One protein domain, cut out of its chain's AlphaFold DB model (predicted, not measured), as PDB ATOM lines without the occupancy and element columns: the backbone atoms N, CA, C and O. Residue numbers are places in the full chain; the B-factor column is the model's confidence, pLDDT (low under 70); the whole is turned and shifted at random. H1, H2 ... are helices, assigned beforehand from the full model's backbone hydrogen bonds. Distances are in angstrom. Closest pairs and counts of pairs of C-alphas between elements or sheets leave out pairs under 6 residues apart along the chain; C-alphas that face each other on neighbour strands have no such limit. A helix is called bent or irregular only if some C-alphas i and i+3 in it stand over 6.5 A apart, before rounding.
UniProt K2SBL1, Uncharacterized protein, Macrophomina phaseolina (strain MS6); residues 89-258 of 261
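Overview. This is residues 89 to 258 of the 261 residues of an uncharacterized protein of Macrophomina phaseolina (strain MS6) (UniProt K2SBL1). Two long helices, H3 and H5, cross at their contact in the core; H2 folds back beside H3, H4 packs across one side and H7 covers part of H5. H1 lies far out at one end, near only the small H6. The printed part has 170 residues, with seven named helices, H1 to H7 in order, and no named strand: all helix, its helix packing mostly crossed. It is compact, with a radius of gyration of the C-alphas of 17.3 A, spanning 50 by 35 by 34 A.

Arrangement. H1, residues 95 to 109, is close but not clearly touching H6, residues 239 to 242: the closest C-alphas, Leu 95 and Val 242, are 6.5 A apart. H2, residues 126 to 142, and H3, residues 148 to 172, form a helical hairpin at a shallow tilt of 25 degrees, closest at C-alphas 126 and 165, 4.8 A. H4, residues 183 to 199, touches H2 at a steep tilt of 61 degrees, closest at C-alphas 131 and 195, 5.3 A. H5, residues 208 to 235, is about perpendicular to H3 at 79 degrees; they touch, closest at C-alphas 155 and 225, 4.0 A. H7, residues 245 to 256, touches H5, closest at C-alphas 223 and 255, 5.5 A. Every O i to N i+4 pair is within hydrogen-bond range in H2, H3, H4, H5 and H7; 9 of 11 are in H1, and H6 is too short for one.

Along the chain. H1 begins at C-alpha 95 (156.574, 114.092, 161.511); it is only just irregular, C-alphas 101 and 104 being 6.9 A apart. H3 measures 35.9 A and H5 40.4 A. H7 ends at C-alpha 256 (140.861, 119.786, 140.419).

Size, cuts and confidence. The farthest C-alphas, Pro 97 and Gly 174, are 52.5 A apart. The printed part has no cut; the link H1 to H2 is long. Residues 113 to 123, 144 to 146, 175 to 187 and 258 have pLDDT under 70.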
ATOM      1  N   GLN A  89     161.095 119.802 152.283       77.88
ATOM      2  CA  GLN A  89     159.871 120.542 151.938       77.88
ATOM      3  C   GLN A  89     158.675 119.615 151.654       77.88
ATOM      4  O   GLN A  89     157.517 120.021 151.781       77.88
ATOM      5  N   PHE A  90     158.941 118.357 151.286       81.44
ATOM      6  CA  PHE A  90     157.911 117.339 151.050       81.44
ATOM      7  C   PHE A  90     157.468 116.641 152.333       81.44
ATOM      8  O   PHE A  90     156.398 116.035 152.351       81.44
ATOM      9  N   VAL A  91     158.274 116.716 153.393       86.19
ATOM     10  CA  VAL A  91     157.997 116.060 154.669       86.19
ATOM     11  C   VAL A  91     157.308 117.029 155.625       86.19
ATOM     12  O   VAL A  91     157.686 118.192 155.746       86.19
ATOM     13  N   ARG A  92     156.273 116.556 156.319       89.06
ATOM     14  CA  ARG A  92     155.582 117.323 157.353       89.06
ATOM     15  C   ARG A  92     156.554 117.705 158.482       89.06
ATOM     16  O   ARG A  92     157.308 116.847 158.949       89.06
ATOM     17  N   PRO A  93     156.543 118.966 158.947       87.00
ATOM     18  CA  PRO A  93     157.511 119.442 159.937       87.00
ATOM     19  C   PRO A  93     157.335 118.771 161.306       87.00
ATOM     20  O   PRO A  93     158.287 118.636 162.067       87.00
ATOM     21  N   ASP A  94     156.126 118.303 161.610       88.19
ATOM     22  CA  ASP A  94     155.753 117.632 162.852       88.19
ATOM     23  C   ASP A  94     155.838 116.098 162.755       88.19
ATOM     24  O   ASP A  94     155.248 115.407 163.582       88.19
ATOM     25  N   LEU A  95     156.565 115.538 161.774       87.69
ATOM     26  CA  LEU A  95     156.574 114.092 161.511       87.69
ATOM     27  C   LEU A  95     156.911 113.263 162.755       87.69
ATOM     28  O   LEU A  95     156.224 112.287 163.042       87.69
ATOM     29  N   LEU A  96     157.966 113.634 163.484       87.75
ATOM     30  CA  LEU A  96     158.400 112.886 164.665       87.75
ATOM     31  C   LEU A  96     157.358 112.946 165.799       87.75
ATOM     32  O   LEU A  96     156.938 111.875 166.238       87.75
ATOM     33  N   PRO A  97     156.869 114.131 166.232       90.00
ATOM     34  CA  PRO A  97     155.742 114.219 167.165       90.00
ATOM     35  C   PRO A  97     154.503 113.446 166.703       90.00
ATOM     36  O   PRO A  97     153.883 112.726 167.487       90.00
ATOM     37  N   PHE A  98     154.163 113.551 165.418       87.62
ATOM     38  CA  PHE A  98     153.013 112.886 164.826       87.62
ATOM     39  C   PHE A  98     153.131 111.360 164.903       87.62
ATOM     40  O   PHE A  98     152.188 110.691 165.332       87.62
ATOM     41  N   LEU A  99     154.284 110.801 164.527       87.75
ATOM     42  CA  LEU A  99     154.544 109.365 164.611       87.75
ATOM     43  C   LEU A  99     154.585 108.887 166.061       87.75
ATOM     44  O   LEU A  99     153.970 107.870 166.366       87.75
ATOM     45  N   ALA A 100     155.239 109.622 166.960       88.50
ATOM     46  CA  ALA A 100     155.288 109.274 168.379       88.50
ATOM     47  C   ALA A 100     153.885 109.199 169.003       88.50
ATOM     48  O   ALA A 100     153.608 108.301 169.796       88.50
ATOM     49  N   HIS A 101     152.983 110.100 168.603       86.94
ATOM     50  CA  HIS A 101     151.601 110.105 169.075       86.94
ATOM     51  C   HIS A 101     150.750 108.985 168.453       86.94
ATOM     52  O   HIS A 101     149.994 108.313 169.154       86.94
ATOM     53  N   ASN A 102     150.861 108.765 167.138       84.12
ATOM     54  CA  ASN A 102     149.929 107.908 166.401       84.12
ATOM     55  C   ASN A 102     150.387 106.450 166.248       84.12
ATOM     56  O   ASN A 102     149.537 105.563 166.175       84.12
ATOM     57  N   LEU A 103     151.695 106.165 166.231       85.38
ATOM     58  CA  LEU A 103     152.197 104.796 166.051       85.38
ATOM     59  C   LEU A 103     151.699 103.832 167.132       85.38
ATOM     60  O   LEU A 103     151.144 102.805 166.747       85.38
ATOM     61  N   PRO A 104     151.785 104.135 168.446       85.50
ATOM     62  CA  PRO A 104     151.273 103.223 169.471       85.50
ATOM     63  C   PRO A 104     149.783 102.929 169.271       85.50
ATOM     64  O   PRO A 104     149.320 101.797 169.434       85.50
ATOM     65  N   LEU A 105     149.032 103.947 168.838       82.38
ATOM     66  CA  LEU A 105     147.613 103.824 168.570       82.38
ATOM     67  C   LEU A 105     147.332 102.906 167.371       82.38
ATOM     68  O   LEU A 105     146.406 102.089 167.431       82.38
ATOM     69  N   TRP A 106     148.100 103.020 166.293       83.50
ATOM     70  CA  TRP A 106     147.954 102.151 165.127       83.50
ATOM     71  C   TRP A 106     148.453 100.735 165.392       83.50
ATOM     72  O   TRP A 106     147.818  99.790 164.936       83.50
ATOM     73  N   THR A 107     149.516 100.559 166.175       82.12
ATOM     74  CA  THR A 107     150.005  99.232 166.568       82.12
ATOM     75  C   THR A 107     148.960  98.482 167.387       82.12
ATOM     76  O   THR A 107     148.724  97.302 167.152       82.12
ATOM     77  N   GLN A 108     148.296  99.159 168.326       79.12
ATOM     78  CA  GLN A 108     147.364  98.495 169.236       79.12
ATOM     79  C   GLN A 108     145.977  98.237 168.619       79.12
ATOM     80  O   GLN A 108     145.314  97.277 169.003       79.12
ATOM     81  N   HIS A 109     145.505  99.067 167.683       74.62
ATOM     82  CA  HIS A 109     144.129  98.950 167.168       74.62
ATOM     83  C   HIS A 109     144.012  99.002 165.636       74.62
ATOM     84  O   HIS A 109     142.898  99.050 165.107       74.62
ATOM     85  N   GLY A 110     145.135  99.024 164.921       75.19
ATOM     86  CA  GLY A 110     145.184  99.177 163.472       75.19
ATOM     87  C   GLY A 110     144.898 100.602 162.994       75.19
ATOM     88  O   GLY A 110     144.334 101.438 163.706       75.19
ATOM     89  N   LEU A 111     145.257 100.871 161.736       74.19
ATOM     90  CA  LEU A 111     144.999 102.157 161.087       74.19
ATOM     91  C   LEU A 111     143.499 102.426 160.897       74.19
ATOM     92  O   LEU A 111     143.123 103.575 160.813       74.19
ATOM     93  N   TRP A 112     142.625 101.415 160.868       70.56
ATOM     94  CA  TRP A 112     141.212 101.557 160.467       70.56
ATOM     95  C   TRP A 112     140.199 101.594 161.624       70.56
ATOM     96  O   TRP A 112     139.014 101.347 161.405       70.56
ATOM     97  N   ARG A 113     140.639 101.902 162.858       61.59
ATOM     98  CA  ARG A 113     139.800 101.896 164.081       61.59
ATOM     99  C   ARG A 113     138.359 102.377 163.841       61.59
ATOM    100  O   ARG A 113     138.172 103.508 163.397       61.59
ATOM    101  N   ASN A 114     137.359 101.583 164.225       53.34
ATOM    102  CA  ASN A 114     135.930 101.945 164.205       53.34
ATOM    103  C   ASN A 114     135.347 102.315 162.829       53.34
ATOM    104  O   ASN A 114     134.234 102.837 162.761       53.34
ATOM    105  N   THR A 115     136.055 102.103 161.721       56.00
ATOM    106  CA  THR A 115     135.446 102.163 160.389       56.00
ATOM    107  C   THR A 115     135.021 100.746 160.024       56.00
ATOM    108  O   THR A 115     135.859  99.850 159.974       56.00
ATOM    109  N   ASP A 116     133.732 100.531 159.737       53.16
ATOM    110  CA  ASP A 116     133.235  99.253 159.190       53.16
ATOM    111  C   ASP A 116     133.812  98.949 157.794       53.16
ATOM    112  O   ASP A 116     133.534  97.903 157.204       53.16
ATOM    113  N   ALA A 117     134.659  99.847 157.279       53.34
ATOM    114  CA  ALA A 117     135.632  99.604 156.231       53.34
ATOM    115  C   ALA A 117     136.631  98.519 156.657       53.34
ATOM    116  O   ALA A 117     137.806  98.768 156.926       53.34
ATOM    117  N   ALA A 118     136.157  97.277 156.687       53.53
ATOM    118  CA  ALA A 118     137.025  96.136 156.516       53.53
ATOM    119  C   ALA A 118     137.795  96.354 155.204       53.53
ATOM    120  O   ALA A 118     137.195  96.425 154.127       53.53
ATOM    121  N   LEU A 119     139.117  96.496 155.323       57.53
ATOM    122  CA  LEU A 119     140.068  96.401 154.216       57.53
ATOM    123  C   LEU A 119     139.730  95.194 153.316       57.53
ATOM    124  O   LEU A 119     139.102  94.239 153.786       57.53
ATOM    125  N   PRO A 120     140.101  95.234 152.024       55.22
ATOM    126  CA  PRO A 120     139.504  94.396 150.992       55.22
ATOM    127  C   PRO A 120     139.570  92.916 151.358       55.22
ATOM    128  O   PRO A 120     140.634  92.301 151.387       55.22
ATOM    129  N   VAL A 121     138.398  92.326 151.597       56.06
ATOM    130  CA  VAL A 121     138.261  90.873 151.680       56.06
ATOM    131  C   VAL A 121     138.516  90.342 150.271       56.06
ATOM    132  O   VAL A 121     137.754  90.632 149.348       56.06
ATOM    133  N   SER A 122     139.605  89.590 150.094       60.22
ATOM    134  CA  SER A 122     140.099  89.135 148.784       60.22
ATOM    135  C   SER A 122     139.127  88.223 148.019       60.22
ATOM    136  O   SER A 122     139.325  87.985 146.833       60.22
ATOM    137  N   ASN A 123     138.073  87.740 148.679       68.94
ATOM    138  CA  ASN A 123     137.129  86.761 148.134       68.94
ATOM    139  C   ASN A 123     135.901  87.396 147.457       68.94
ATOM    140  O   ASN A 123     135.009  86.673 147.031       68.94
ATOM    141  N   LEU A 124     135.813  88.728 147.414       76.88
ATOM    142  CA  LEU A 124     134.676  89.441 146.827       76.88
ATOM    143  C   LEU A 124     134.875  89.690 145.335       76.88
ATOM    144  O   LEU A 124     136.010  89.891 144.885       76.88
ATOM    145  N   GLU A 125     133.772  89.785 144.593       86.06
ATOM    146  CA  GLU A 125     133.822  90.192 143.190       86.06
ATOM    147  C   GLU A 125     134.345  91.641 143.066       86.06
ATOM    148  O   GLU A 125     134.065  92.485 143.923       86.06
ATOM    149  N   PRO A 126     135.096  91.986 142.003       86.12
ATOM    150  CA  PRO A 126     135.694  93.317 141.847       86.12
ATOM    151  C   PRO A 126     134.717  94.494 141.967       86.12
ATOM    152  O   PRO A 126     135.071  95.518 142.548       86.12
ATOM    153  N   LEU A 127     133.478  94.356 141.482       87.88
ATOM    154  CA  LEU A 127     132.456  95.395 141.646       87.88
ATOM    155  C   LEU A 127     132.067  95.593 143.121       87.88
ATOM    156  O   LEU A 127     131.914  96.726 143.566       87.88
ATOM    157  N   GLU A 128     131.951  94.517 143.896       88.25
ATOM    158  CA  GLU A 128     131.637  94.592 145.327       88.25
ATOM    159  C   GLU A 128     132.777  95.239 146.113       88.25
ATOM    160  O   GLU A 128     132.539  96.040 147.019       88.25
ATOM    161  N   ARG A 129     134.029  94.937 145.746       88.56
ATOM    162  CA  ARG A 129     135.198  95.608 146.329       88.56
ATOM    163  C   ARG A 129     135.208  97.094 146.003       88.56
ATOM    164  O   ARG A 129     135.451  97.896 146.900       88.56
ATOM    165  N   LEU A 130     134.864  97.470 144.771       91.62
ATOM    166  CA  LEU A 130     134.716  98.870 144.375       91.62
ATOM    167  C   LEU A 130     133.607  99.583 145.171       91.62
ATOM    168  O   LEU A 130     133.820 100.700 145.644       91.62
ATOM    169  N   ILE A 131     132.454  98.937 145.375       91.00
ATOM    170  CA  ILE A 131     131.361  99.469 146.207       91.00
ATOM    171  C   ILE A 131     131.838  99.690 147.648       91.00
ATOM    172  O   ILE A 131     131.605 100.759 148.216       91.00
ATOM    173  N   LYS A 132     132.553  98.720 148.232       89.06
ATOM    174  CA  LYS A 132     133.116  98.845 149.586       89.06
ATOM    175  C   LYS A 132     134.152  99.960 149.685       89.06
ATOM    176  O   LYS A 132     134.096 100.747 150.628       89.06
ATOM    177  N   ALA A 133     135.051 100.064 148.709       90.12
ATOM    178  CA  ALA A 133     136.059 101.116 148.672       90.12
ATOM    179  C   ALA A 133     135.414 102.508 148.596       90.12
ATOM    180  O   ALA A 133     135.805 103.413 149.331       90.12
ATOM    181  N   TYR A 134     134.374 102.680 147.773       93.00
ATOM    182  CA  TYR A 134     133.669 103.958 147.689       93.00
ATOM    183  C   TYR A 134     132.846 104.268 148.947       93.00
ATOM    184  O   TYR A 134     132.890 105.392 149.442       93.00
ATOM    185  N   SER A 135     132.173 103.269 149.521       89.75
ATOM    186  CA  SER A 135     131.446 103.420 150.790       89.75
ATOM    187  C   SER A 135     132.378 103.844 151.929       89.75
ATOM    188  O   SER A 135     132.019 104.702 152.730       89.75
ATOM    189  N   CYS A 136     133.596 103.294 151.972       87.19
ATOM    190  CA  CYS A 136     134.637 103.699 152.915       87.19
ATOM    191  C   CYS A 136     134.993 105.187 152.768       87.19
ATOM    192  O   CYS A 136     135.022 105.911 153.763       87.19
ATOM    193  N   VAL A 137     135.191 105.667 151.534       90.19
ATOM    194  CA  VAL A 137     135.442 107.092 151.266       90.19
ATOM    195  C   VAL A 137     134.285 107.964 151.761       90.19
ATOM    196  O   VAL A 137     134.531 108.960 152.434       90.19
ATOM    197  N   CYS A 138     133.034 107.589 151.475       89.50
ATOM    198  CA  CYS A 138     131.865 108.324 151.962       89.50
ATOM    199  C   CYS A 138     131.842 108.393 153.494       89.50
ATOM    200  O   CYS A 138     131.748 109.481 154.048       89.50
ATOM    201  N   GLN A 139     132.023 107.259 154.178       86.31
ATOM    202  CA  GLN A 139     132.031 107.209 155.642       86.31
ATOM    203  C   GLN A 139     133.132 108.070 156.263       86.31
ATOM    204  O   GLN A 139     132.898 108.694 157.292       86.31
ATOM    205  N   LEU A 140     134.332 108.087 155.676       85.69
ATOM    206  CA  LEU A 140     135.431 108.915 156.175       85.69
ATOM    207  C   LEU A 140     135.146 110.405 155.997       85.69
ATOM    208  O   LEU A 140     135.413 111.175 156.906       85.69
ATOM    209  N   GLN A 141     134.562 110.790 154.866       85.75
ATOM    210  CA  GLN A 141     134.225 112.182 154.568       85.75
ATOM    211  C   GLN A 141     133.005 112.699 155.340       85.75
ATOM    212  O   GLN A 141     132.899 113.897 155.576       85.75
ATOM    213  N   ASP A 142     132.067 111.818 155.695       82.06
ATOM    214  CA  ASP A 142     130.868 112.188 156.452       82.06
ATOM    215  C   ASP A 142     131.146 112.229 157.973       82.06
ATOM    216  O   ASP A 142     130.416 112.869 158.731       82.06
ATOM    217  N   ARG A 143     132.209 111.562 158.446       75.94
ATOM    218  CA  ARG A 143     132.685 111.683 159.831       75.94
ATOM    219  C   ARG A 143     133.402 113.024 159.994       75.94
ATOM    220  O   ARG A 143     134.325 113.325 159.255       75.94
ATOM    221  N   ILE A 144     133.050 113.782 161.033       54.16
ATOM    222  CA  ILE A 144     133.649 115.091 161.391       54.16
ATOM    223  C   ILE A 144     135.102 114.939 161.930       54.16
ATOM    224  O   ILE A 144     135.613 115.774 162.663       54.16
ATOM    225  N   GLY A 145     135.792 113.841 161.613       56.41
ATOM    226  CA  GLY A 145     137.154 113.578 162.069       56.41
ATOM    227  C   GLY A 145     138.142 113.676 160.918       56.41
ATOM    228  O   GLY A 145     138.103 112.833 160.023       56.41
ATOM    229  N   ASP A 146     139.054 114.648 160.984       62.28
ATOM    230  CA  ASP A 146     140.227 114.737 160.110       62.28
ATOM    231  C   ASP A 146     141.148 113.529 160.349       62.28
ATOM    232  O   ASP A 146     142.091 113.580 161.140       62.28
ATOM    233  N   ASP A 147     140.892 112.418 159.656       79.62
ATOM    234  CA  ASP A 147     141.895 111.371 159.447       79.62
ATOM    235  C   ASP A 147     142.395 111.424 157.997       79.62
ATOM    236  O   ASP A 147     142.008 110.599 157.154       79.62
ATOM    237  N   PRO A 148     143.258 112.409 157.674       84.44
ATOM    238  CA  PRO A 148     143.716 112.633 156.310       84.44
ATOM    239  C   PRO A 148     144.523 111.445 155.784       84.44
ATOM    240  O   PRO A 148     144.590 111.234 154.577       84.44
ATOM    241  N   ILE A 149     145.126 110.634 156.657       87.19
ATOM    242  CA  ILE A 149     145.875 109.449 156.234       87.19
ATOM    243  C   ILE A 149     144.909 108.373 155.758       87.19
ATOM    244  O   ILE A 149     145.060 107.884 154.637       87.19
ATOM    245  N   ARG A 150     143.894 108.025 156.559       86.06
ATOM    246  CA  ARG A 150     142.871 107.059 156.137       86.06
ATOM    247  C   ARG A 150     142.148 107.524 154.887       86.06
ATOM    248  O   ARG A 150     141.895 106.698 154.014       86.06
ATOM    249  N   GLU A 151     141.852 108.817 154.775       88.19
ATOM    250  CA  GLU A 151     141.201 109.365 153.585       88.19
ATOM    251  C   GLU A 151     142.068 109.152 152.334       88.19
ATOM    252  O   GLU A 151     141.602 108.598 151.336       88.19
ATOM    253  N   ARG A 152     143.364 109.484 152.404       90.44
ATOM    254  CA  ARG A 152     144.307 109.253 151.298       90.44
ATOM    255  C   ARG A 152     144.411 107.774 150.935       90.44
ATOM    256  O   ARG A 152     144.368 107.436 149.752       90.44
ATOM    257  N   VAL A 153     144.510 106.886 151.926       89.75
ATOM    258  CA  VAL A 153     144.547 105.434 151.687       89.75
ATOM    259  C   VAL A 153     143.247 104.964 151.023       89.75
ATOM    260  O   VAL A 153     143.298 104.218 150.045       89.75
ATOM    261  N   ALA A 154     142.087 105.432 151.492       90.50
ATOM    262  CA  ALA A 154     140.789 105.088 150.919       90.50
ATOM    263  C   ALA A 154     140.643 105.584 149.474       90.50
ATOM    264  O   ALA A 154     140.117 104.861 148.630       90.50
ATOM    265  N   PHE A 155     141.166 106.770 149.148       93.44
ATOM    266  CA  PHE A 155     141.210 107.251 147.769       93.44
ATOM    267  C   PHE A 155     142.066 106.358 146.870       93.44
ATOM    268  O   PHE A 155     141.624 105.990 145.779       93.44
ATOM    269  N   VAL A 156     143.278 105.994 147.304       92.44
ATOM    270  CA  VAL A 156     144.148 105.085 146.539       92.44
ATOM    271  C   VAL A 156     143.448 103.744 146.327       92.44
ATOM    272  O   VAL A 156     143.405 103.246 145.202       92.44
ATOM    273  N   TRP A 157     142.834 103.195 147.376       91.44
ATOM    274  CA  TRP A 157     142.085 101.945 147.296       91.44
ATOM    275  C   TRP A 157     140.914 102.032 146.308       91.44
ATOM    276  O   TRP A 157     140.799 101.182 145.425       91.44
ATOM    277  N   LEU A 158     140.110 103.099 146.374       93.56
ATOM    278  CA  LEU A 158     139.022 103.367 145.428       93.56
ATOM    279  C   LEU A 158     139.512 103.376 143.977       93.56
ATOM    280  O   LEU A 158     138.869 102.800 143.101       93.56
ATOM    281  N   HIS A 159     140.642 104.033 143.707       94.06
ATOM    282  CA  HIS A 159     141.202 104.075 142.361       94.06
ATOM    283  C   HIS A 159     141.619 102.685 141.869       94.06
ATOM    284  O   HIS A 159     141.271 102.323 140.745       94.06
ATOM    285  N   LEU A 160     142.315 101.904 142.695       91.12
ATOM    286  CA  LEU A 160     142.773 100.568 142.315       91.12
ATOM    287  C   LEU A 160     141.612  99.604 142.057       91.12
ATOM    288  O   LEU A 160     141.615  98.902 141.047       91.12
ATOM    289  N   GLU A 161     140.595  99.593 142.921       91.25
ATOM    290  CA  GLU A 161     139.420  98.741 142.704       91.25
ATOM    291  C   GLU A 161     138.609  99.197 141.493       91.25
ATOM    292  O   GLU A 161     138.022  98.367 140.801       91.25
ATOM    293  N   PHE A 162     138.609 100.498 141.181       92.44
ATOM    294  CA  PHE A 162     137.981 100.992 139.960       92.44
ATOM    295  C   PHE A 162     138.687 100.443 138.719       92.44
ATOM    296  O   PHE A 162     138.015  99.930 137.829       92.44
ATOM    297  N   GLU A 163     140.020 100.509 138.664       90.75
ATOM    298  CA  GLU A 163     140.796  99.943 137.553       90.75
ATOM    299  C   GLU A 163     140.567  98.428 137.432       90.75
ATOM    300  O   GLU A 163     140.326  97.923 136.336       90.75
ATOM    301  N   ALA A 164     140.546  97.701 138.557       88.31
ATOM    302  CA  ALA A 164     140.302  96.259 138.572       88.31
ATOM    303  C   ALA A 164     138.889  95.888 138.086       88.31
ATOM    304  O   ALA A 164     138.737  95.016 137.222       88.31
ATOM    305  N   ALA A 165     137.855  96.555 138.610       88.25
ATOM    306  CA  ALA A 165     136.466  96.329 138.219       88.25
ATOM    307  C   ALA A 165     136.226  96.719 136.757       88.25
ATOM    308  O   ALA A 165     135.587  95.974 136.014       88.25
ATOM    309  N   TYR A 166     136.794  97.843 136.313       87.31
ATOM    310  CA  TYR A 166     136.690  98.293 134.928       87.31
ATOM    311  C   TYR A 166     137.407  97.340 133.962       87.31
ATOM    312  O   TYR A 166     136.847  96.978 132.926       87.31
ATOM    313  N   ALA A 167     138.598  96.846 134.311       85.94
ATOM    314  CA  ALA A 167     139.319  95.857 133.508       85.94
ATOM    315  C   ALA A 167     138.585  94.506 133.427       85.94
ATOM    316  O   ALA A 167     138.592  93.855 132.380       85.94
ATOM    317  N   GLN A 168     137.946  94.054 134.511       84.94
ATOM    318  CA  GLN A 168     137.113  92.846 134.487       84.94
ATOM    319  C   GLN A 168     135.861  93.050 133.624       84.94
ATOM    320  O   GLN A 168     135.528  92.190 132.812       84.94
ATOM    321  N   TRP A 169     135.191  94.192 133.772       83.81
ATOM    322  CA  TRP A 169     134.021  94.544 132.976       83.81
ATOM    323  C   TRP A 169     134.360  94.607 131.480       83.81
ATOM    324  O   TRP A 169     133.650  94.014 130.672       83.81
ATOM    325  N   ARG A 170     135.492  95.216 131.103       82.94
ATOM    326  CA  ARG A 170     135.974  95.230 129.710       82.94
ATOM    327  C   ARG A 170     136.166  93.822 129.148       82.94
ATOM    328  O   ARG A 170     135.702  93.545 128.048       82.94
ATOM    329  N   ARG A 171     136.801  92.932 129.922       82.44
ATOM    330  CA  ARG A 171     137.007  91.526 129.539       82.44
ATOM    331  C   ARG A 171     135.685  90.787 129.327       82.44
ATOM    332  O   ARG A 171     135.553  90.069 128.345       82.44
ATOM    333  N   ARG A 172     134.705  90.982 130.216       81.75
ATOM    334  CA  ARG A 172     133.374  90.353 130.113       81.75
ATOM    335  C   ARG A 172     132.590  90.804 128.880       81.75
ATOM    336  O   ARG A 172     131.836  90.012 128.337       81.75
ATOM    337  N   ASN A 173     132.782  92.047 128.444       78.88
ATOM    338  CA  ASN A 173     132.072  92.616 127.297       78.88
ATOM    339  C   ASN A 173     132.862  92.523 125.980       78.88
ATOM    340  O   ASN A 173     132.458  93.129 124.994       78.88
ATOM    341  N   GLY A 174     133.985  91.794 125.950       73.81
ATOM    342  CA  GLY A 174     134.766  91.577 124.725       73.81
ATOM    343  C   GLY A 174     135.413  92.839 124.143       73.81
ATOM    344  O   GLY A 174     135.760  92.850 122.967       73.81
ATOM    345  N   ILE A 175     135.581  93.902 124.938       69.12
ATOM    346  CA  ILE A 175     136.094  95.192 124.454       69.12
ATOM    347  C   ILE A 175     137.622  95.140 124.395       69.12
ATOM    348  O   ILE A 175     138.297  95.091 125.435       69.12
ATOM    349  N   SER A 176     138.158  95.164 123.174       62.94
ATOM    350  CA  SER A 176     139.597  95.178 122.898       62.94
ATOM    351  C   SER A 176     140.249  96.500 123.336       62.94
ATOM    352  O   SER A 176     139.600  97.427 123.820       62.94
ATOM    353  N   CYS A 177     141.578  96.566 123.267       57.47
ATOM    354  CA  CYS A 177     142.350  97.769 123.594       57.47
ATOM    355  C   CYS A 177     142.146  98.908 122.583       57.47
ATOM    356  O   CYS A 177     142.368 100.055 122.955       57.47
ATOM    357  N   ASP A 178     141.725  98.572 121.358       55.97
ATOM    358  CA  ASP A 178     141.740  99.454 120.183       55.97
ATOM    359  C   ASP A 178     140.378 100.090 119.857       55.97
ATOM    360  O   ASP A 178     140.292 100.914 118.950       55.97
ATOM    361  N   ASP A 179     139.307  99.743 120.580       54.91
ATOM    362  CA  ASP A 179     137.978 100.319 120.331       54.91
ATOM    363  C   ASP A 179     137.850 101.694 121.004       54.91
ATOM    364  O   ASP A 179     137.535 101.845 122.194       54.91
ATOM    365  N   ASP A 180     138.194 102.707 120.218       49.22
ATOM    366  CA  ASP A 180     138.629 103.999 120.706       49.22
ATOM    367  C   ASP A 180     137.476 104.938 121.129       49.22
ATOM    368  O   ASP A 180     136.456 105.150 120.463       49.22
ATOM    369  N   SER A 181     137.706 105.571 122.278       53.91
ATOM    370  CA  SER A 181     137.209 106.889 122.688       53.91
ATOM    371  C   SER A 181     135.725 107.107 123.063       53.91
ATOM    372  O   SER A 181     135.483 107.768 124.076       53.91
ATOM    373  N   ASN A 182     134.714 106.555 122.375       50.16
ATOM    374  CA  ASN A 182     133.297 106.881 122.689       50.16
ATOM    375  C   ASN A 182     132.524 105.792 123.450       50.16
ATOM    376  O   ASN A 182     131.725 106.111 124.339       50.16
ATOM    377  N   ALA A 183     132.789 104.514 123.168       53.38
ATOM    378  CA  ALA A 183     132.191 103.406 123.914       53.38
ATOM    379  C   ALA A 183     132.730 103.367 125.356       53.38
ATOM    380  O   ALA A 183     131.955 103.338 126.311       53.38
ATOM    381  N   GLY A 184     134.050 103.516 125.536       56.88
ATOM    382  CA  GLY A 184     134.710 103.503 126.849       56.88
ATOM    383  C   GLY A 184     134.154 104.515 127.866       56.88
ATOM    384  O   GLY A 184     134.103 104.226 129.062       56.88
ATOM    385  N   ARG A 185     133.665 105.678 127.410       57.72
ATOM    386  CA  ARG A 185     133.080 106.707 128.288       57.72
ATOM    387  C   ARG A 185     131.688 106.328 128.803       57.72
ATOM    388  O   ARG A 185     131.417 106.524 129.989       57.72
ATOM    389  N   ARG A 186     130.823 105.768 127.945       60.09
ATOM    390  CA  ARG A 186     129.502 105.239 128.353       60.09
ATOM    391  C   ARG A 186     129.669 104.051 129.302       60.09
ATOM    392  O   ARG A 186     129.074 104.014 130.369       60.09
ATOM    393  N   ASN A 187     130.630 103.197 128.992       68.69
ATOM    394  CA  ASN A 187     130.951 101.985 129.733       68.69
ATOM    395  C   ASN A 187     131.467 102.247 131.159       68.69
ATOM    396  O   ASN A 187     131.037 101.621 132.128       68.69
ATOM    397  N   ALA A 188     132.366 103.223 131.322       76.88
ATOM    398  CA  ALA A 188     132.800 103.656 132.648       76.88
ATOM    399  C   ALA A 188     131.647 104.291 133.443       76.88
ATOM    400  O   ALA A 188     131.597 104.155 134.666       76.88
ATOM    401  N   SER A 189     130.717 104.974 132.766       83.06
ATOM    402  CA  SER A 189     129.530 105.549 133.403       83.06
ATOM    403  C   SER A 189     128.601 104.474 133.965       83.06
ATOM    404  O   SER A 189     128.028 104.696 135.032       83.06
ATOM    405  N   ASP A 190     128.490 103.310 133.326       83.75
ATOM    406  CA  ASP A 190     127.656 102.204 133.813       83.75
ATOM    407  C   ASP A 190     128.226 101.591 135.091       83.75
ATOM    408  O   ASP A 190     127.512 101.479 136.085       83.75
ATOM    409  N   VAL A 191     129.536 101.317 135.126       87.50
ATOM    410  CA  VAL A 191     130.217 100.845 136.346       87.50
ATOM    411  C   VAL A 191     130.019 101.838 137.495       87.50
ATOM    412  O   VAL A 191     129.674 101.443 138.607       87.50
ATOM    413  N   VAL A 192     130.177 103.137 137.228       90.38
ATOM    414  CA  VAL A 192     129.938 104.184 138.235       90.38
ATOM    415  C   VAL A 192     128.474 104.217 138.666       90.38
ATOM    416  O   VAL A 192     128.198 104.361 139.853       90.38
ATOM    417  N   SER A 193     127.530 104.066 137.738       89.88
ATOM    418  CA  SER A 193     126.098 104.051 138.055       89.88
ATOM    419  C   SER A 193     125.753 102.888 138.980       89.88
ATOM    420  O   SER A 193     125.102 103.116 139.992       89.88
ATOM    421  N   SER A 194     126.269 101.687 138.703       89.19
ATOM    422  CA  SER A 194     126.092 100.511 139.563       89.19
ATOM    423  C   SER A 194     126.631 100.743 140.974       89.19
ATOM    424  O   SER A 194     125.966 100.415 141.954       89.19
ATOM    425  N   VAL A 195     127.807 101.369 141.096       92.62
ATOM    426  CA  VAL A 195     128.385 101.711 142.406       92.62
ATOM    427  C   VAL A 195     127.518 102.723 143.150       92.62
ATOM    428  O   VAL A 195     127.253 102.546 144.339       92.62
ATOM    429  N   LEU A 196     127.054 103.774 142.471       93.38
ATOM    430  CA  LEU A 196     126.220 104.811 143.081       93.38
ATOM    431  C   LEU A 196     124.851 104.274 143.510       93.38
ATOM    432  O   LEU A 196     124.399 104.609 144.602       93.38
ATOM    433  N   THR A 197     124.232 103.413 142.700       91.38
ATOM    434  CA  THR A 197     122.991 102.717 143.060       91.38
ATOM    435  C   THR A 197     123.177 101.852 144.300       91.38
ATOM    436  O   THR A 197     122.345 101.896 145.200       91.38
ATOM    437  N   ALA A 198     124.275 101.097 144.379       89.81
ATOM    438  CA  ALA A 198     124.539 100.233 145.525       89.81
ATOM    439  C   ALA A 198     124.902 101.012 146.801       89.81
ATOM    440  O   ALA A 198     124.597 100.566 147.903       89.81
ATOM    441  N   THR A 199     125.559 102.168 146.665       88.81
ATOM    442  CA  THR A 199     126.042 102.959 147.810       88.81
ATOM    443  C   THR A 199     124.947 103.843 148.409       88.81
ATOM    444  O   THR A 199     124.938 104.071 149.615       88.81
ATOM    445  N   TYR A 200     124.021 104.351 147.589       87.94
ATOM    446  CA  TYR A 200     122.968 105.254 148.044       87.94
ATOM    447  C   TYR A 200     121.573 104.653 147.815       87.94
ATOM    448  O   TYR A 200     121.111 104.617 146.667       87.94
ATOM    449  N   PRO A 201     120.848 104.275 148.885       85.56
ATOM    450  CA  PRO A 201     119.438 103.912 148.782       85.56
ATOM    451  C   PRO A 201     118.641 105.028 148.086       85.56
ATOM    452  O   PRO A 201     118.827 106.211 148.378       85.56
ATOM    453  N   GLY A 202     117.802 104.670 147.111       83.69
ATOM    454  CA  GLY A 202     116.995 105.637 146.354       83.69
ATOM    455  C   GLY A 202     117.758 106.450 145.300       83.69
ATOM    456  O   GLY A 202     117.244 107.454 144.814       83.69
ATOM    457  N   PHE A 203     118.977 106.058 144.901       86.44
ATOM    458  CA  PHE A 203     119.698 106.752 143.820       86.44
ATOM    459  C   PHE A 203     118.913 106.805 142.499       86.44
ATOM    460  O   PHE A 203     119.047 107.780 141.763       86.44
ATOM    461  N   HIS A 204     118.091 105.795 142.194       83.69
ATOM    462  CA  HIS A 204     117.263 105.782 140.985       83.69
ATOM    463  C   HIS A 204     116.183 106.868 140.996       83.69
ATOM    464  O   HIS A 204     115.978 107.511 139.966       83.69
ATOM    465  N   ASP A 205     115.602 107.147 142.159       88.81
ATOM    466  CA  ASP A 205     114.513 108.118 142.329       88.81
ATOM    467  C   ASP A 205     115.020 109.522 142.697       88.81
ATOM    468  O   ASP A 205     114.271 110.495 142.662       88.81
ATOM    469  N   ALA A 206     116.314 109.647 143.005       89.75
ATOM    470  CA  ALA A 206     116.953 110.912 143.342       89.75
ATOM    471  C   ALA A 206     116.844 111.951 142.210       89.75
ATOM    472  O   ALA A 206     116.834 111.621 141.011       89.75
ATOM    473  N   ARG A 207     116.837 113.232 142.597       92.44
ATOM    474  CA  ARG A 207     116.747 114.353 141.651       92.44
ATOM    475  C   ARG A 207     117.975 114.384 140.726       92.44
ATOM    476  O   ARG A 207     119.061 113.960 141.131       92.44
ATOM    477  N   PRO A 208     117.859 114.918 139.494       90.44
ATOM    478  CA  PRO A 208     118.995 115.026 138.573       90.44
ATOM    479  C   PRO A 208     120.208 115.747 139.180       90.44
ATOM    480  O   PRO A 208     121.346 115.332 138.964       90.44
ATOM    481  N   GLU A 209     119.969 116.778 139.993       91.06
ATOM    482  CA  GLU A 209     121.011 117.538 140.693       91.06
ATOM    483  C   GLU A 209     121.762 116.685 141.723       91.06
ATOM    484  O   GLU A 209     122.993 116.661 141.737       91.06
ATOM    485  N   GLU A 210     121.040 115.907 142.531       89.62
ATOM    486  CA  GLU A 210     121.624 114.999 143.524       89.62
ATOM    487  C   GLU A 210     122.430 113.885 142.850       89.62
ATOM    488  O   GLU A 210     123.537 113.551 143.281       89.62
ATOM    489  N   LYS A 211     121.913 113.344 141.739       90.94
ATOM    490  CA  LYS A 211     122.628 112.369 140.906       90.94
ATOM    491  C   LYS A 211     123.923 112.959 140.357       90.94
ATOM    492  O   LYS A 211     124.974 112.317 140.441       90.94
ATOM    493  N   ALA A 212     123.870 114.180 139.823       90.56
ATOM    494  CA  ALA A 212     125.043 114.883 139.320       90.56
ATOM    495  C   ALA A 212     126.064 115.139 140.438       90.56
ATOM    496  O   ALA A 212     127.255 114.899 140.241       90.56
ATOM    497  N   GLN A 213     125.612 115.544 141.626       92.06
ATOM    498  CA  GLN A 213     126.481 115.794 142.772       92.06
ATOM    499  C   GLN A 213     127.174 114.518 143.263       92.06
ATOM    500  O   GLN A 213     128.392 114.510 143.454       92.06
ATOM    501  N   ARG A 214     126.442 113.405 143.394       92.75
ATOM    502  CA  ARG A 214     127.011 112.100 143.777       92.75
ATOM    503  C   ARG A 214     128.036 111.606 142.751       92.75
ATOM    504  O   ARG A 214     129.121 111.164 143.131       92.75
ATOM    505  N   ARG A 215     127.758 111.770 141.450       92.38
ATOM    506  CA  ARG A 215     128.728 111.482 140.374       92.38
ATOM    507  C   ARG A 215     129.971 112.362 140.475       92.38
ATOM    508  O   ARG A 215     131.085 111.849 140.386       92.38
ATOM    509  N   ARG A 216     129.811 113.673 140.690       92.31
ATOM    510  CA  ARG A 216     130.938 114.603 140.882       92.31
ATOM    511  C   ARG A 216     131.799 114.189 142.071       92.31
ATOM    512  O   ARG A 216     133.019 114.137 141.918       92.31
ATOM    513  N   ARG A 217     131.181 113.832 143.203       92.69
ATOM    514  CA  ARG A 217     131.874 113.335 144.402       92.69
ATOM    515  C   ARG A 217     132.684 112.081 144.078       92.69
ATOM    516  O   ARG A 217     133.892 112.089 144.282       92.69
ATOM    517  N   PHE A 218     132.065 111.064 143.471       94.00
ATOM    518  CA  PHE A 218     132.763 109.846 143.042       94.00
ATOM    519  C   PHE A 218     133.964 110.148 142.137       94.00
ATOM    520  O   PHE A 218     135.075 109.678 142.383       94.00
ATOM    521  N   HIS A 219     133.772 110.963 141.096       93.25
ATOM    522  CA  HIS A 219     134.851 111.306 140.173       93.25
ATOM    523  C   HIS A 219     135.970 112.104 140.845       93.25
ATOM    524  O   HIS A 219     137.134 111.875 140.523       93.25
ATOM    525  N   SER A 220     135.639 113.005 141.773       92.81
ATOM    526  CA  SER A 220     136.628 113.755 142.547       92.81
ATOM    527  C   SER A 220     137.487 112.821 143.397       92.81
ATOM    528  O   SER A 220     138.709 112.805 143.242       92.81
ATOM    529  N   SER A 221     136.853 111.949 144.186       93.62
ATOM    530  CA  SER A 221     137.538 110.947 145.007       93.62
ATOM    531  C   SER A 221     138.395 110.003 144.161       93.62
ATOM    532  O   SER A 221     139.543 109.728 144.501       93.62
ATOM    533  N   LYS A 222     137.890 109.565 142.998       93.44
ATOM    534  CA  LYS A 222     138.658 108.739 142.055       93.44
ATOM    535  C   LYS A 222     139.886 109.475 141.510       93.44
ATOM    536  O   LYS A 222     140.956 108.878 141.396       93.44
ATOM    537  N   ARG A 223     139.754 110.758 141.144       92.69
ATOM    538  CA  ARG A 223     140.880 111.571 140.651       92.69
ATOM    539  C   ARG A 223     141.943 111.743 141.728       92.69
ATOM    540  O   ARG A 223     143.114 111.522 141.429       92.69
ATOM    541  N   LEU A 224     141.538 112.080 142.953       93.19
ATOM    542  CA  LEU A 224     142.440 112.153 144.105       93.19
ATOM    543  C   LEU A 224     143.164 110.819 144.305       93.19
ATOM    544  O   LEU A 224     144.387 110.800 144.394       93.19
ATOM    545  N   GLY A 225     142.431 109.706 144.246       93.75
ATOM    546  CA  GLY A 225     142.993 108.360 144.325       93.75
ATOM    547  C   GLY A 225     144.053 108.080 143.274       93.75
ATOM    548  O   GLY A 225     145.145 107.629 143.607       93.75
ATOM    549  N   LYS A 226     143.782 108.431 142.012       93.00
ATOM    550  CA  LYS A 226     144.761 108.324 140.924       93.00
ATOM    551  C   LYS A 226     146.016 109.156 141.196       93.00
ATOM    552  O   LYS A 226     147.119 108.683 140.941       93.00
ATOM    553  N   ARG A 227     145.874 110.391 141.694       92.12
ATOM    554  CA  ARG A 227     147.024 111.273 141.971       92.12
ATOM    555  C   ARG A 227     147.877 110.742 143.117       92.12
ATOM    556  O   ARG A 227     149.090 110.634 142.963       92.12
ATOM    557  N   TRP A 228     147.242 110.343 144.214       93.00
ATOM    558  CA  TRP A 228     147.930 109.708 145.334       93.00
ATOM    559  C   TRP A 228     148.597 108.401 144.924       93.00
ATOM    560  O   TRP A 228     149.735 108.158 145.303       93.00
ATOM    561  N   HIS A 229     147.944 107.595 144.087       92.44
ATOM    562  CA  HIS A 229     148.521 106.354 143.587       92.44
ATOM    563  C   HIS A 229     149.784 106.592 142.747       92.44
ATOM    564  O   HIS A 229     150.753 105.856 142.903       92.44
ATOM    565  N   ILE A 230     149.828 107.641 141.915       88.50
ATOM    566  CA  ILE A 230     151.050 108.009 141.176       88.50
ATOM    567  C   ILE A 230     152.205 108.305 142.143       88.50
ATOM    568  O   ILE A 230     153.313 107.816 141.933       88.50
ATOM    569  N   LEU A 231     151.943 109.052 143.220       86.69
ATOM    570  CA  LEU A 231     152.954 109.330 144.245       86.69
ATOM    571  C   LEU A 231     153.389 108.059 144.976       86.69
ATOM    572  O   LEU A 231     154.582 107.841 145.152       86.69
ATOM    573  N   VAL A 232     152.442 107.195 145.345       88.62
ATOM    574  CA  VAL A 232     152.720 105.900 145.982       88.62
ATOM    575  C   VAL A 232     153.589 105.012 145.093       88.62
ATOM    576  O   VAL A 232     154.524 104.397 145.596       88.62
ATOM    577  N   ARG A 233     153.338 104.959 143.779       84.44
ATOM    578  CA  ARG A 233     154.165 104.165 142.854       84.44
ATOM    579  C   ARG A 233     155.606 104.667 142.768       84.44
ATOM    580  O   ARG A 233     156.504 103.858 142.588       84.44
ATOM    581  N   GLY A 234     155.822 105.978 142.873       78.06
ATOM    582  CA  GLY A 234     157.160 106.567 142.792       78.06
ATOM    583  C   GLY A 234     157.924 106.584 144.119       78.06
ATOM    584  O   GLY A 234     159.137 106.412 144.126       78.06
ATOM    585  N   LEU A 235     157.226 106.809 145.235       81.94
ATOM    586  CA  LEU A 235     157.824 107.112 146.544       81.94
ATOM    587  C   LEU A 235     157.505 106.066 147.624       81.94
ATOM    588  O   LEU A 235     157.971 106.180 148.757       81.94
ATOM    589  N   GLY A 236     156.700 105.058 147.294       82.88
ATOM    590  CA  GLY A 236     156.179 104.081 148.242       82.88
ATOM    591  C   GLY A 236     155.035 104.624 149.103       82.88
ATOM    592  O   GLY A 236     154.663 105.798 149.057       82.88
ATOM    593  N   TYR A 237     154.466 103.752 149.934       84.44
ATOM    594  CA  TYR A 237     153.303 104.072 150.773       84.44
ATOM    595  C   TYR A 237     153.582 105.064 151.902       84.44
ATOM    596  O   TYR A 237     152.651 105.714 152.383       84.44
ATOM    597  N   GLY A 238     154.851 105.237 152.291       85.75
ATOM    598  CA  GLY A 238     155.254 106.207 153.312       85.75
ATOM    599  C   GLY A 238     154.800 107.632 152.984       85.75
ATOM    600  O   GLY A 238     154.448 108.383 153.893       85.75
ATOM    601  N   VAL A 239     154.687 107.974 151.693       88.19
ATOM    602  CA  VAL A 239     154.205 109.281 151.220       88.19
ATOM    603  C   VAL A 239     152.836 109.650 151.804       88.19
ATOM    604  O   VAL A 239     152.603 110.809 152.129       88.19
ATOM    605  N   LEU A 240     151.951 108.676 152.042       89.44
ATOM    606  CA  LEU A 240     150.612 108.931 152.585       89.44
ATOM    607  C   LEU A 240     150.652 109.477 154.025       89.44
ATOM    608  O   LEU A 240     149.729 110.185 154.432       89.44
ATOM    609  N   PHE A 241     151.736 109.193 154.752       87.50
ATOM    610  CA  PHE A 241     151.959 109.564 156.150       87.50
ATOM    611  C   PHE A 241     152.832 110.808 156.297       87.50
ATOM    612  O   PHE A 241     152.573 111.650 157.158       87.50
ATOM    613  N   VAL A 242     153.879 110.905 155.473       87.38
ATOM    614  CA  VAL A 242     154.947 111.890 155.669       87.38
ATOM    615  C   VAL A 242     154.723 113.199 154.926       87.38
ATOM    616  O   VAL A 242     155.429 114.149 155.227       87.38
ATOM    617  N   CYS A 243     153.776 113.277 153.985       86.56
ATOM    618  CA  CYS A 243     153.566 114.483 153.176       86.56
ATOM    619  C   CYS A 243     153.279 115.737 154.011       86.56
ATOM    620  O   CYS A 243     152.401 115.712 154.874       86.56
ATOM    621  N   SER A 244     153.952 116.839 153.674       86.25
ATOM    622  CA  SER A 244     153.606 118.186 154.135       86.25
ATOM    623  C   SER A 244     152.284 118.671 153.527       86.25
ATOM    624  O   SER A 244     151.863 118.209 152.461       86.25
ATOM    625  N   GLU A 245     151.647 119.653 154.167       86.62
ATOM    626  CA  GLU A 245     150.409 120.273 153.666       86.62
ATOM    627  C   GLU A 245     150.577 120.891 152.270       86.62
ATOM    628  O   GLU A 245     149.649 120.892 151.464       86.62
ATOM    629  N   SER A 246     151.784 121.345 151.922       84.50
ATOM    630  CA  SER A 246     152.086 121.846 150.580       84.50
ATOM    631  C   SER A 246     151.943 120.757 149.514       84.50
ATOM    632  O   SER A 246     151.363 121.001 148.455       84.50
ATOM    633  N   VAL A 247     152.412 119.537 149.794       84.38
ATOM    634  CA  VAL A 247     152.259 118.398 148.873       84.38
ATOM    635  C   VAL A 247     150.792 118.019 148.730       84.38
ATOM    636  O   VAL A 247     150.314 117.791 147.618       84.38
ATOM    637  N   VAL A 248     150.057 118.009 149.844       86.25
ATOM    638  CA  VAL A 248     148.611 117.760 149.856       86.25
ATOM    639  C   VAL A 248     147.901 118.786 148.976       86.25
ATOM    640  O   VAL A 248     147.184 118.406 148.052       86.25
ATOM    641  N   ALA A 249     148.167 120.077 149.174       85.31
ATOM    642  CA  ALA A 249     147.579 121.146 148.375       85.31
ATOM    643  C   ALA A 249     147.853 120.965 146.873       85.31
ATOM    644  O   ALA A 249     146.932 121.065 146.060       85.31
ATOM    645  N   VAL A 250     149.088 120.617 146.490       86.00
ATOM    646  CA  VAL A 250     149.443 120.332 145.090       86.00
ATOM    647  C   VAL A 250     148.624 119.167 144.530       86.00
ATOM    648  O   VAL A 250     148.098 119.274 143.420       86.00
ATOM    649  N   VAL A 251     148.457 118.077 145.284       85.56
ATOM    650  CA  VAL A 251     147.644 116.926 144.855       85.56
ATOM    651  C   VAL A 251     146.182 117.324 144.639       85.56
ATOM    652  O   VAL A 251     145.591 116.951 143.620       85.56
ATOM    653  N   TYR A 252     145.604 118.114 145.544       86.00
ATOM    654  CA  TYR A 252     144.213 118.564 145.441       86.00
ATOM    655  C   TYR A 252     144.011 119.533 144.269       86.00
ATOM    656  O   TYR A 252     143.057 119.389 143.496       86.00
ATOM    657  N   VAL A 253     144.944 120.466 144.057       86.50
ATOM    658  CA  VAL A 253     144.943 121.361 142.891       86.50
ATOM    659  C   VAL A 253     145.073 120.555 141.597       86.50
ATOM    660  O   VAL A 253     144.316 120.773 140.648       86.50
ATOM    661  N   TRP A 254     145.972 119.572 141.552       82.94
ATOM    662  CA  TRP A 254     146.168 118.717 140.381       82.94
ATOM    663  C   TRP A 254     144.933 117.864 140.058       82.94
ATOM    664  O   TRP A 254     144.553 117.714 138.891       82.94
ATOM    665  N   ALA A 255     144.266 117.336 141.083       82.69
ATOM    666  CA  ALA A 255     143.010 116.608 140.931       82.69
ATOM    667  C   ALA A 255     141.852 117.506 140.457       82.69
ATOM    668  O   ALA A 255     140.959 117.021 139.758       82.69
ATOM    669  N   SER A 256     141.885 118.800 140.792       78.00
ATOM    670  CA  SER A 256     140.861 119.786 140.419       78.00
ATOM    671  C   SER A 256     141.046 120.336 139.002       78.00
ATOM    672  O   SER A 256     140.066 120.580 138.307       78.00
ATOM    673  N   ARG A 257     142.294 120.475 138.534       71.50
ATOM    674  CA  ARG A 257     142.628 121.031 137.206       71.50
ATOM    675  C   ARG A 257     142.412 120.071 136.032       71.50
ATOM    676  O   ARG A 257     142.515 120.488 134.888       71.50
ATOM    677  N   THR A 258     142.103 118.798 136.288       56.84
ATOM    678  CA  THR A 258     141.754 117.831 135.228       56.84
ATOM    679  C   THR A 258     140.241 117.738 135.039       56.84
ATOM    680  O   THR A 258     139.600 116.732 135.348       56.84
TER     681      THR A 258